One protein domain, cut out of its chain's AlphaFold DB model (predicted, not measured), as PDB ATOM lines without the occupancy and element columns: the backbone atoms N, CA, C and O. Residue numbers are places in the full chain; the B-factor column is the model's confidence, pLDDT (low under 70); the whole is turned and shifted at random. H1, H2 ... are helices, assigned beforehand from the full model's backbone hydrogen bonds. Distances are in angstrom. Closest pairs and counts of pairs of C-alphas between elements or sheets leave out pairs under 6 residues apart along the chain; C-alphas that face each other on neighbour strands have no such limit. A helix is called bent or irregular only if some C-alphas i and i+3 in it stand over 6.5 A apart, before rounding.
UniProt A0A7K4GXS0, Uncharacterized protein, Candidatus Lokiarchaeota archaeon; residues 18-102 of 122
ATOM      1  N   TYR A  18     -63.883 -34.173 -12.625       76.12
ATOM      2  CA  TYR A  18     -63.370 -34.690 -11.351       76.12
ATOM      3  C   TYR A  18     -63.144 -36.195 -11.401       76.12
ATOM      4  O   TYR A  18     -62.162 -36.669 -10.844       76.12
ATOM      5  N   LEU A  19     -64.001 -36.935 -12.109       79.62
ATOM      6  CA  LEU A  19     -63.808 -38.369 -12.329       79.62
ATOM      7  C   LEU A  19     -62.521 -38.643 -13.122       79.62
ATOM      8  O   LEU A  19     -61.743 -39.507 -12.732       79.62
ATOM      9  N   GLY A  20     -62.252 -37.857 -14.170       81.69
ATOM     10  CA  GLY A  20     -61.003 -37.935 -14.932       81.69
ATOM     11  C   GLY A  20     -59.765 -37.577 -14.104       81.69
ATOM     12  O   GLY A  20     -58.764 -38.283 -14.168       81.69
ATOM     13  N   ILE A  21     -59.843 -36.529 -13.277       83.19
ATOM     14  CA  ILE A  21     -58.746 -36.124 -12.378       83.19
ATOM     15  C   ILE A  21     -58.477 -37.202 -11.320       83.19
ATOM     16  O   ILE A  21     -57.324 -37.538 -11.060       83.19
ATOM     17  N   LEU A  22     -59.529 -37.775 -10.734       84.19
ATOM     18  CA  LEU A  22     -59.419 -38.817  -9.715       84.19
ATOM     19  C   LEU A  22     -58.844 -40.106 -10.319       84.19
ATOM     20  O   LEU A  22     -57.952 -40.711  -9.733       84.19
ATOM     21  N   LEU A  23     -59.268 -40.475 -11.528       85.56
ATOM     22  CA  LEU A  23     -58.732 -41.624 -12.257       85.56
ATOM     23  C   LEU A  23     -57.261 -41.421 -12.656       85.56
ATOM     24  O   LEU A  23     -56.453 -42.329 -12.473       85.56
ATOM     25  N   ALA A  24     -56.881 -40.225 -13.113       82.81
ATOM     26  CA  ALA A  24     -55.485 -39.884 -13.390       82.81
ATOM     27  C   ALA A  24     -54.611 -39.946 -12.125       82.81
ATOM     28  O   ALA A  24     -53.497 -40.463 -12.173       82.81
ATOM     29  N   LEU A  25     -55.129 -39.483 -10.984       85.12
ATOM     30  CA  LEU A  25     -54.441 -39.542  -9.693       85.12
ATOM     31  C   LEU A  25     -54.277 -40.987  -9.201       85.12
ATOM     32  O   LEU A  25     -53.204 -41.348  -8.724       85.12
ATOM     33  N   VAL A  26     -55.295 -41.837  -9.366       87.31
ATOM     34  CA  VAL A  26     -55.215 -43.268  -9.025       87.31
ATOM     35  C   VAL A  26     -54.198 -43.989  -9.909       87.31
ATOM     36  O   VAL A  26     -53.382 -44.740  -9.384       87.31
ATOM     37  N   ILE A  27     -54.184 -43.730 -11.220       84.75
ATOM     38  CA  ILE A  27     -53.190 -44.307 -12.140       84.75
ATOM     39  C   ILE A  27     -51.785 -43.820 -11.784       84.75
ATOM     40  O   ILE A  27     -50.854 -44.619 -11.743       84.75
ATOM     41  N   PHE A  28     -51.621 -42.537 -11.465       81.44
ATOM     42  CA  PHE A  28     -50.343 -41.993 -11.017       81.44
ATOM     43  C   PHE A  28     -49.862 -42.671  -9.723       81.44
ATOM     44  O   PHE A  28     -48.710 -43.087  -9.630       81.44
ATOM     45  N   ILE A  29     -50.745 -42.876  -8.745       82.00
ATOM     46  CA  ILE A  29     -50.389 -43.581  -7.510       82.00
ATOM     47  C   ILE A  29     -50.070 -45.058  -7.775       82.00
ATOM     48  O   ILE A  29     -49.095 -45.567  -7.245       82.00
ATOM     49  N   PHE A  30     -50.834 -45.767  -8.604       79.06
ATOM     50  CA  PHE A  30     -50.608 -47.201  -8.814       79.06
ATOM     51  C   PHE A  30     -49.437 -47.519  -9.746       79.06
ATOM     52  O   PHE A  30     -48.799 -48.552  -9.573       79.06
ATOM     53  N   PHE A  31     -49.147 -46.659 -10.725       75.00
ATOM     54  CA  PHE A  31     -48.102 -46.910 -11.721       75.00
ATOM     55  C   PHE A  31     -46.840 -46.083 -11.496       75.00
ATOM     56  O   PHE A  31     -45.748 -46.608 -11.663       75.00
ATOM     57  N   PHE A  32     -46.939 -44.811 -11.105       67.62
ATOM     58  CA  PHE A  32     -45.745 -43.984 -10.894       67.62
ATOM     59  C   PHE A  32     -45.206 -44.111  -9.468       67.62
ATOM     60  O   PHE A  32     -43.997 -44.221  -9.279       67.62
ATOM     61  N   PHE A  33     -46.062 -44.152  -8.450       69.38
ATOM     62  CA  PHE A  33     -45.594 -44.202  -7.061       69.38
ATOM     63  C   PHE A  33     -44.778 -45.456  -6.684       69.38
ATOM     64  O   PHE A  33     -43.796 -45.285  -5.969       69.38
ATOM     65  N   PRO A  34     -45.070 -46.696  -7.128       69.00
ATOM     66  CA  PRO A  34     -44.215 -47.834  -6.771       69.00
ATOM     67  C   PRO A  34     -42.841 -47.792  -7.454       69.00
ATOM     68  O   PRO A  34     -41.856 -48.216  -6.855       69.00
ATOM     69  N   PHE A  35     -42.750 -47.237  -8.666       65.19
ATOM     70  CA  PHE A  35     -41.488 -47.133  -9.406       65.19
ATOM     71  C   PHE A  35     -40.637 -45.936  -8.968       65.19
ATOM     72  O   PHE A  35     -39.415 -46.038  -8.899       65.19
ATOM     73  N   TYR A  36     -41.270 -44.807  -8.645       63.22
ATOM     74  CA  TYR A  36     -40.567 -43.572  -8.295       63.22
ATOM     75  C   TYR A  36     -40.582 -43.264  -6.802       63.22
ATOM     76  O   TYR A  36     -39.708 -42.543  -6.344       63.22
ATOM     77  N   GLY A  37     -41.522 -43.793  -6.022       60.03
ATOM     78  CA  GLY A  37     -41.685 -43.471  -4.600       60.03
ATOM     79  C   GLY A  37     -40.549 -43.995  -3.724       60.03
ATOM     80  O   GLY A  37     -40.120 -43.298  -2.804       60.03
ATOM     81  N   LEU A  38     -40.001 -45.172  -4.043       58.75
ATOM     82  CA  LEU A  38     -38.798 -45.687  -3.381       58.75
ATOM     83  C   LEU A  38     -37.608 -44.768  -3.661       58.75
ATOM     84  O   LEU A  38     -36.966 -44.277  -2.735       58.75
ATOM     85  N   THR A  39     -37.372 -44.457  -4.932       59.22
ATOM     86  CA  THR A  39     -36.279 -43.592  -5.376       59.22
ATOM     87  C   THR A  39     -36.409 -42.174  -4.805       59.22
ATOM     88  O   THR A  39     -35.430 -41.613  -4.323       59.22
ATOM     89  N   LEU A  40     -37.625 -41.613  -4.757       59.62
ATOM     90  CA  LEU A  40     -37.902 -40.298  -4.170       59.62
ATOM     91  C   LEU A  40     -37.574 -40.271  -2.675       59.62
ATOM     92  O   LEU A  40     -36.943 -39.330  -2.205       59.62
ATOM     93  N   ARG A  41     -37.966 -41.316  -1.930       62.53
ATOM     94  CA  ARG A  41     -37.648 -41.458  -0.502       62.53
ATOM     95  C   ARG A  41     -36.138 -41.486  -0.270       62.53
ATOM     96  O   ARG A  41     -35.668 -40.827   0.655       62.53
ATOM     97  N   TYR A  42     -35.388 -42.199  -1.110       61.25
ATOM     98  CA  TYR A  42     -33.928 -42.240  -1.022       61.25
ATOM     99  C   TYR A  42     -33.285 -40.894  -1.358       61.25
ATOM    100  O   TYR A  42     -32.391 -40.462  -0.635       61.25
ATOM    101  N   TYR A  43     -33.754 -40.190  -2.391       63.22
ATOM    102  CA  TYR A  43     -33.224 -38.866  -2.726       63.22
ATOM    103  C   TYR A  43     -33.531 -37.827  -1.646       63.22
ATOM    104  O   TYR A  43     -32.640 -37.082  -1.247       63.22
ATOM    105  N   ILE A  44     -34.759 -37.805  -1.129       64.81
ATOM    106  CA  ILE A  44     -35.167 -36.881  -0.064       64.81
ATOM    107  C   ILE A  44     -34.388 -37.172   1.220       64.81
ATOM    108  O   ILE A  44     -33.839 -36.250   1.818       64.81
ATOM    109  N   GLY A  45     -34.266 -38.447   1.599       62.41
ATOM    110  CA  GLY A  45     -33.439 -38.861   2.731       62.41
ATOM    111  C   GLY A  45     -31.972 -38.473   2.541       62.41
ATOM    112  O   GLY A  45     -31.389 -37.859   3.424       62.41
ATOM    113  N   SER A  46     -31.398 -38.733   1.364       62.50
ATOM    114  CA  SER A  46     -29.999 -38.411   1.058       62.50
ATOM    115  C   SER A  46     -29.713 -36.910   1.119       62.50
ATOM    116  O   SER A  46     -28.692 -36.501   1.668       62.50
ATOM    117  N   VAL A  47     -30.606 -36.072   0.587       68.12
ATOM    118  CA  VAL A  47     -30.442 -34.611   0.623       68.12
ATOM    119  C   VAL A  47     -30.544 -34.087   2.057       68.12
ATOM    120  O   VAL A  47     -29.721 -33.264   2.457       68.12
ATOM    121  N   ILE A  48     -31.496 -34.593   2.847       71.62
ATOM    122  CA  ILE A  48     -31.646 -34.221   4.261       71.62
ATOM    123  C   ILE A  48     -30.421 -34.662   5.068       71.62
ATOM    124  O   ILE A  48     -29.853 -33.847   5.792       71.62
ATOM    125  N   SER A  49     -29.958 -35.903   4.898       67.06
ATOM    126  CA  SER A  49     -28.760 -36.416   5.570       67.06
ATOM    127  C   SER A  49     -27.508 -35.630   5.191       67.06
ATOM    128  O   SER A  49     -26.720 -35.296   6.066       67.06
ATOM    129  N   LYS A  50     -27.330 -35.251   3.918       70.00
ATOM    130  CA  LYS A  50     -26.212 -34.385   3.497       70.00
ATOM    131  C   LYS A  50     -26.280 -33.001   4.143       70.00
ATOM    132  O   LYS A  50     -25.253 -32.483   4.570       70.00
ATOM    133  N   GLY A  51     -27.476 -32.417   4.230       71.50
ATOM    134  CA  GLY A  51     -27.687 -31.130   4.894       71.50
ATOM    135  C   GLY A  51     -27.375 -31.184   6.391       71.50
ATOM    136  O   GLY A  51     -26.663 -30.321   6.902       71.50
ATOM    137  N   LEU A  52     -27.854 -32.222   7.081       72.62
ATOM    138  CA  LEU A  52     -27.584 -32.446   8.504       72.62
ATOM    139  C   LEU A  52     -26.105 -32.739   8.767       72.62
ATOM    140  O   LEU A  52     -25.534 -32.128   9.665       72.62
ATOM    141  N   ASN A  53     -25.459 -33.557   7.929       70.38
ATOM    142  CA  ASN A  53     -24.026 -33.830   8.035       70.38
ATOM    143  C   ASN A  53     -23.185 -32.564   7.829       70.38
ATOM    144  O   ASN A  53     -22.225 -32.340   8.564       70.38
ATOM    145  N   PHE A  54     -23.548 -31.693   6.882       73.00
ATOM    146  CA  PHE A  54     -22.854 -30.416   6.692       73.00
ATOM    147  C   PHE A  54     -22.990 -29.505   7.921       73.00
ATOM    148  O   PHE A  54     -22.006 -28.931   8.392       73.00
ATOM    149  N   LEU A  55     -24.201 -29.412   8.475       76.62
ATOM    150  CA  LEU A  55     -24.484 -28.599   9.657       76.62
ATOM    151  C   LEU A  55     -23.776 -29.143  10.908       76.62
ATOM    152  O   LEU A  55     -23.196 -28.379  11.681       76.62
ATOM    153  N   GLY A  56     -23.771 -30.463  11.074       73.88
ATOM    154  CA  GLY A  56     -23.095 -31.145  12.166       73.88
ATOM    155  C   GLY A  56     -21.569 -31.033  12.081       73.88
ATOM    156  O   GLY A  56     -20.937 -30.680  13.077       73.88
ATOM    157  N   THR A  57     -20.986 -31.190  10.887       75.75
ATOM    158  CA  THR A  57     -19.543 -30.992  10.654       75.75
ATOM    159  C   THR A  57     -19.132 -29.557  10.979       75.75
ATOM    160  O   THR A  57     -18.132 -29.334  11.661       75.75
ATOM    161  N   GLY A  58     -19.929 -28.566  10.558       77.81
ATOM    162  CA  GLY A  58     -19.701 -27.167  10.921       77.81
ATOM    163  C   GLY A  58     -19.711 -26.960  12.438       77.81
ATOM    164  O   GLY A  58     -18.805 -26.334  12.987       77.81
ATOM    165  N   CYS A  59     -20.689 -27.547  13.130       81.19
ATOM    166  CA  CYS A  59     -20.800 -27.475  14.586       81.19
ATOM    167  C   CYS A  59     -19.602 -28.130  15.300       81.19
ATOM    168  O   CYS A  59     -19.077 -27.567  16.260       81.19
ATOM    169  N   LEU A  60     -19.113 -29.268  14.790       79.31
ATOM    170  CA  LEU A  60     -17.916 -29.938  15.301       79.31
ATOM    171  C   LEU A  60     -16.666 -29.070  15.133       79.31
ATOM    172  O   LEU A  60     -15.952 -28.846  16.104       79.31
ATOM    173  N   VAL A  61     -16.421 -28.530  13.936       82.38
ATOM    174  CA  VAL A  61     -15.245 -27.684  13.666       82.38
ATOM    175  C   VAL A  61     -15.250 -26.443  14.560       82.38
ATOM    176  O   VAL A  61     -14.248 -26.148  15.214       82.38
ATOM    177  N   PHE A  62     -16.384 -25.745  14.655       81.50
ATOM    178  CA  PHE A  62     -16.515 -24.595  15.552       81.50
ATOM    179  C   PHE A  62     -16.347 -24.988  17.025       81.50
ATOM    180  O   PHE A  62     -15.661 -24.285  17.769       81.50
ATOM    181  N   GLY A  63     -16.917 -26.123  17.436       80.81
ATOM    182  CA  GLY A  63     -16.768 -26.676  18.779       80.81
ATOM    183  C   GLY A  63     -15.307 -26.941  19.146       80.81
ATOM    184  O   GLY A  63     -14.858 -26.464  20.188       80.81
ATOM    185  N   ILE A  64     -14.543 -27.614  18.273       82.75
ATOM    186  CA  ILE A  64     -13.108 -27.901  18.462       82.75
ATOM    187  C   ILE A  64     -12.307 -26.607  18.595       82.75
ATOM    188  O   ILE A  64     -11.489 -26.485  19.505       82.75
ATOM    189  N   VAL A  65     -12.538 -25.627  17.716       84.69
ATOM    190  CA  VAL A  65     -11.807 -24.351  17.739       84.69
ATOM    191  C   VAL A  65     -12.056 -23.607  19.051       84.69
ATOM    192  O   VAL A  65     -11.109 -23.165  19.703       84.69
ATOM    193  N   ILE A  66     -13.316 -23.511  19.480       84.06
ATOM    194  CA  ILE A  66     -13.695 -22.836  20.727       84.06
ATOM    195  C   ILE A  66     -13.102 -23.557  21.945       84.06
ATOM    196  O   ILE A  66     -12.572 -22.905  22.850       84.06
ATOM    197  N   LEU A  67     -13.136 -24.893  21.963       84.31
ATOM    198  CA  LEU A  67     -12.526 -25.682  23.033       84.31
ATOM    199  C   LEU A  67     -11.006 -25.538  23.055       84.31
ATOM    200  O   LEU A  67     -10.438 -25.354  24.128       84.31
ATOM    201  N   GLY A  68     -10.354 -25.551  21.892       82.88
ATOM    202  CA  GLY A  68      -8.915 -25.333  21.760       82.88
ATOM    203  C   GLY A  68      -8.493 -23.978  22.327       82.88
ATOM    204  O   GLY A  68      -7.578 -23.909  23.144       82.88
ATOM    205  N   ILE A  69      -9.220 -22.910  21.989       82.69
ATOM    206  CA  ILE A  69      -8.997 -21.567  22.552       82.69
ATOM    207  C   ILE A  69      -9.218 -21.561  24.074       82.69
ATOM    208  O   ILE A  69      -8.451 -20.935  24.811       82.69
ATOM    209  N   GLY A  70     -10.237 -22.277  24.557       80.88
ATOM    210  CA  GLY A  70     -10.507 -22.451  25.985       80.88
ATOM    211  C   GLY A  70      -9.355 -23.139  26.725       80.88
ATOM    212  O   GLY A  70      -8.896 -22.629  27.744       80.88
ATOM    213  N   ILE A  71      -8.838 -24.244  26.181       81.00
ATOM    214  CA  ILE A  71      -7.715 -25.014  26.739       81.00
ATOM    215  C   ILE A  71      -6.423 -24.183  26.728       81.00
ATOM    216  O   ILE A  71      -5.726 -24.120  27.740       81.00
ATOM    217  N   ILE A  72      -6.124 -23.481  25.631       82.62
ATOM    218  CA  ILE A  72      -4.958 -22.583  25.532       82.62
ATOM    219  C   ILE A  72      -5.055 -21.446  26.559       82.62
ATOM    220  O   ILE A  72      -4.055 -21.083  27.181       82.62
ATOM    221  N   SER A  73      -6.256 -20.905  26.781       77.50
ATOM    222  CA  SER A  73      -6.483 -19.854  27.781       77.50
ATOM    223  C   SER A  73      -6.236 -20.354  29.207       77.50
ATOM    224  O   SER A  73      -5.644 -19.623  30.002       77.50
ATOM    225  N   VAL A  74      -6.619 -21.603  29.506       78.00
ATOM    226  CA  VAL A  74      -6.326 -22.276  30.785       78.00
ATOM    227  C   VAL A  74      -4.814 -22.450  30.968       78.00
ATOM    228  O   VAL A  74      -4.275 -22.088  32.010       78.00
ATOM    229  N   LEU A  75      -4.120 -22.953  29.942       77.75
ATOM    230  CA  LEU A  75      -2.668 -23.189  29.960       77.75
ATOM    231  C   LEU A  75      -1.847 -21.899  30.081       77.75
ATOM    232  O   LEU A  75      -0.802 -21.890  30.719       77.75
ATOM    233  N   THR A  76      -2.332 -20.800  29.503       81.31
ATOM    234  CA  THR A  76      -1.673 -19.482  29.561       81.31
ATOM    235  C   THR A  76      -1.921 -18.767  30.902       81.31
ATOM    236  O   THR A  76      -1.449 -17.652  31.110       81.31
ATOM    237  N   GLY A  77      -2.672 -19.375  31.831       66.31
ATOM    238  CA  GLY A  77      -2.961 -18.797  33.149       66.31
ATOM    239  C   GLY A  77      -3.851 -17.551  33.099       66.31
ATOM    240  O   GLY A  77      -3.917 -16.787  34.062       66.31
ATOM    241  N   ARG A  78      -4.535 -17.316  31.972       62.03
ATOM    242  CA  ARG A  78      -5.458 -16.189  31.802       62.03
ATOM    243  C   ARG A  78      -6.809 -16.559  32.420       62.03
ATOM    244  O   ARG A  78      -7.182 -17.728  32.433       62.03
ATOM    245  N   SER A  79      -7.532 -15.562  32.943       60.03
ATOM    246  CA  SER A  79      -8.843 -15.733  33.593       60.03
ATOM    247  C   SER A  79      -9.722 -16.758  32.863       60.03
ATOM    248  O   SER A  79      -9.986 -16.627  31.664       60.03
ATOM    249  N   LEU A  80     -10.140 -17.791  33.603       61.56
ATOM    250  CA  LEU A  80     -10.956 -18.888  33.102       61.56
ATOM    251  C   LEU A  80     -12.318 -18.367  32.657       61.56
ATOM    252  O   LEU A  80     -13.238 -18.172  33.447       61.56
ATOM    253  N   ASN A  81     -12.462 -18.199  31.351       67.88
ATOM    254  CA  ASN A  81     -13.743 -17.946  30.723       67.88
ATOM    255  C   ASN A  81     -14.471 -19.283  30.514       67.88
ATOM    256  O   ASN A  81     -14.672 -19.741  29.391       67.88
ATOM    257  N   THR A  82     -14.887 -19.914  31.619       69.75
ATOM    258  CA  THR A  82     -15.550 -21.234  31.672       69.75
ATOM    259  C   THR A  82     -16.749 -21.334  30.725       69.75
ATOM    260  O   THR A  82     -17.044 -22.400  30.191       69.75
ATOM    261  N   LYS A  83     -17.400 -20.196  30.443       77.94
ATOM    262  CA  LYS A  83     -18.494 -20.068  29.471       77.94
ATOM    263  C   LYS A  83     -18.113 -20.559  28.067       77.94
ATOM    264  O   LYS A  83     -18.931 -21.195  27.415       77.94
ATOM    265  N   TRP A  84     -16.883 -20.308  27.620       73.06
ATOM    266  CA  TRP A  84     -16.417 -20.696  26.285       73.06
ATOM    267  C   TRP A  84     -16.160 -22.199  26.191       73.06
ATOM    268  O   TRP A  84     -16.532 -22.823  25.204       73.06
ATOM    269  N   ILE A  85     -15.614 -22.801  27.249       76.56
ATOM    270  CA  ILE A  85     -15.394 -24.252  27.323       76.56
ATOM    271  C   ILE A  85     -16.736 -24.991  27.298       76.56
ATOM    272  O   ILE A  85     -16.910 -25.920  26.515       76.56
ATOM    273  N   ILE A  86     -17.704 -24.541  28.100       81.12
ATOM    274  CA  ILE A  86     -19.050 -25.129  28.133       81.12
ATOM    275  C   ILE A  86     -19.729 -24.992  26.764       81.12
ATOM    276  O   ILE A  86     -20.293 -25.961  26.265       81.12
ATOM    277  N   MET A  87     -19.633 -23.823  26.123       80.00
ATOM    278  CA  MET A  87     -20.192 -23.608  24.786       80.00
ATOM    279  C   MET A  87     -19.542 -24.518  23.734       80.00
ATOM    280  O   MET A  87     -20.254 -25.103  22.924       80.00
ATOM    281  N   GLY A  88     -18.218 -24.701  23.783       79.12
ATOM    282  CA  GLY A  88     -17.502 -25.633  22.910       79.12
ATOM    283  C   GLY A  88     -17.940 -27.088  23.103       79.12
ATOM    284  O   GLY A  88     -18.178 -27.784  22.122       79.12
ATOM    285  N   ILE A  89     -18.127 -27.531  24.352       81.44
ATOM    286  CA  ILE A  89     -18.619 -28.883  24.675       81.44
ATOM    287  C   ILE A  89     -20.048 -29.091  24.158       81.44
ATOM    288  O   ILE A  89     -20.339 -30.131  23.572       81.44
ATOM    289  N   VAL A  90     -20.936 -28.107  24.331       84.12
ATOM    290  CA  VAL A  90     -22.320 -28.190  23.837       84.12
ATOM    291  C   VAL A  90     -22.358 -28.219  22.309       84.12
ATOM    292  O   VAL A  90     -23.085 -29.035  21.746       84.12
ATOM    293  N   LEU A  91     -21.554 -27.393  21.627       79.69
ATOM    294  CA  LEU A  91     -21.445 -27.440  20.165       79.69
ATOM    295  C   LEU A  91     -20.923 -28.797  19.682       79.69
ATOM    296  O   LEU A  91     -21.499 -29.379  18.768       79.69
ATOM    297  N   LEU A  92     -19.882 -29.340  20.318       82.00
ATOM    298  CA  LEU A  92     -19.380 -30.674  19.988       82.00
ATOM    299  C   LEU A  92     -20.447 -31.751  20.175       82.00
ATOM    300  O   LEU A  92     -20.592 -32.624  19.326       82.00
ATOM    301  N   TRP A  93     -21.213 -31.679  21.264       79.69
ATOM    302  CA  TRP A  93     -22.267 -32.642  21.553       79.69
ATOM    303  C   TRP A  93     -23.406 -32.577  20.528       79.69
ATOM    304  O   TRP A  93     -23.837 -33.609  20.024       79.69
ATOM    305  N   VAL A  94     -23.846 -31.375  20.146       79.44
ATOM    306  CA  VAL A  94     -24.872 -31.193  19.103       79.44
ATOM    307  C   VAL A  94     -24.345 -31.605  17.725       79.44
ATOM    308  O   VAL A  94     -25.044 -32.283  16.978       79.44
ATOM    309  N   GLY A  95     -23.100 -31.258  17.390       73.50
ATOM    310  CA  GLY A  95     -22.462 -31.671  16.138       73.50
ATOM    311  C   GLY A  95     -22.313 -33.190  16.020       73.50
ATOM    312  O   GLY A  95     -22.540 -33.748  14.952       73.50
ATOM    313  N   CYS A  96     -22.025 -33.862  17.133       70.75
ATOM    314  CA  CYS A  96     -21.964 -35.318  17.263       70.75
ATOM    315  C   CYS A  96     -23.331 -35.996  17.038       70.75
ATOM    316  O   CYS A  96     -23.392 -37.071  16.456       70.75
ATOM    317  N   TRP A  97     -24.434 -35.349  17.422       70.94
ATOM    318  CA  TRP A  97     -25.790 -35.834  17.127       70.94
ATOM    319  C   TRP A  97     -26.225 -35.599  15.678       70.94
ATOM    320  O   TRP A  97     -27.020 -36.365  15.139       70.94
ATOM    321  N   CYS A  98     -25.755 -34.515  15.060       66.00
ATOM    322  CA  CYS A  98     -26.133 -34.152  13.694       66.00
ATOM    323  C   CYS A  98     -25.277 -34.820  12.615       66.00
ATOM    324  O   CYS A  98     -25.687 -34.817  11.456       66.00
ATOM    325  N   THR A  99     -24.108 -35.351  12.976       63.97
ATOM    326  CA  THR A  99     -23.178 -35.964  12.026       63.97
ATOM    327  C   THR A  99     -22.980 -37.433  12.351       63.97
ATOM    328  O   THR A  99     -22.751 -37.773  13.507       63.97
ATOM    329  N   ASP A 100     -22.901 -38.285  11.330       59.41
ATOM    330  CA  ASP A 100     -22.400 -39.666  11.472       59.41
ATOM    331  C   ASP A 100     -20.921 -39.723  11.949       59.41
ATOM    332  O   ASP A 100     -20.356 -40.793  12.155       59.41
ATOM    333  N   SER A 101     -20.267 -38.573  12.169       49.84
ATOM    334  CA  SER A 101     -18.842 -38.412  12.496       49.84
ATOM    335  C   SER A 101     -18.347 -39.076  13.777       49.84
ATOM    336  O   SER A 101     -17.131 -39.175  13.947       49.84
ATOM    337  N   VAL A 102     -19.214 -39.578  14.661       45.66
ATOM    338  CA  VAL A 102     -18.744 -40.468  15.744       45.66
ATOM    339  C   VAL A 102     -18.085 -41.725  15.164       45.66
ATOM    340  O   VAL A 102     -17.206 -42.309  15.789       45.66
TER     341      VAL A 102
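What this domain is: This is residues 18 to 102 of the 122 residues of an uncharacterized protein of Candidatus Lokiarchaeota archaeon (UniProt A0A7K4GXS0). A very long helix, H1, bent into arms H1a and H1b, makes the length, and a shorter helix, H2, folds back beside H1b as a lopsided helical hairpin. The other end of H1 sticks out alone, with residues 18 to 28, 30 to 36 and 38 to 48 standing free. The printed part has 85 residues with two named helices, H1 then H2, and no named strand; the class is all helix. It is extended, with a radius of gyration of the C-alphas of 23.6 A, and it is a rod spanning 78 by 23 by 12 A.

How they stand to each other: H1, residues 18 to 75, was assigned as one helix by its hydrogen bonds but is bent, with C-alphas 35 and 38 lying 6.8 A apart. Its arms H1a, residues 18 to 35, and H1b, residues 38 to 75, stand at a steep tilt of 61 degrees. H1a has a kink of 28 degrees near residue 29. H1b and H2, residues 82 to 98, touch and form a helical hairpin, at a shallow tilt of 20 degrees, opposite ways. Their closest C-alphas, those of Gly 56 and Gly 95, are 4.1 A apart. H1a and H2 are apart. Every O i to N i+4 pair is within hydrogen-bond range in H1b and H2, against 11 of 14 in H1a.

Where its parts are: H1a begins at C-alpha 18, at (-63.370, -34.690, -11.351), and is 25.2 A long from first to last C-alpha. H1b measures 54.1 A and ends at C-alpha 75, at (-2.668, -23.189, 29.960). H2 measures 24.5 A and ends at C-alpha 98, at (-26.133, -34.152, 13.694).

The domain as a whole: The two C-alphas farthest apart, those of Leu 19 and Gly 77, are 78.4 A apart. The printed part has no cut, and the link from H1 to H2, with 6 residues between them, is short. The mean pLDDT of the printed part is 73.8; residues 32 to 47, 49, 77 to 82 and 98 to 102 are under 70.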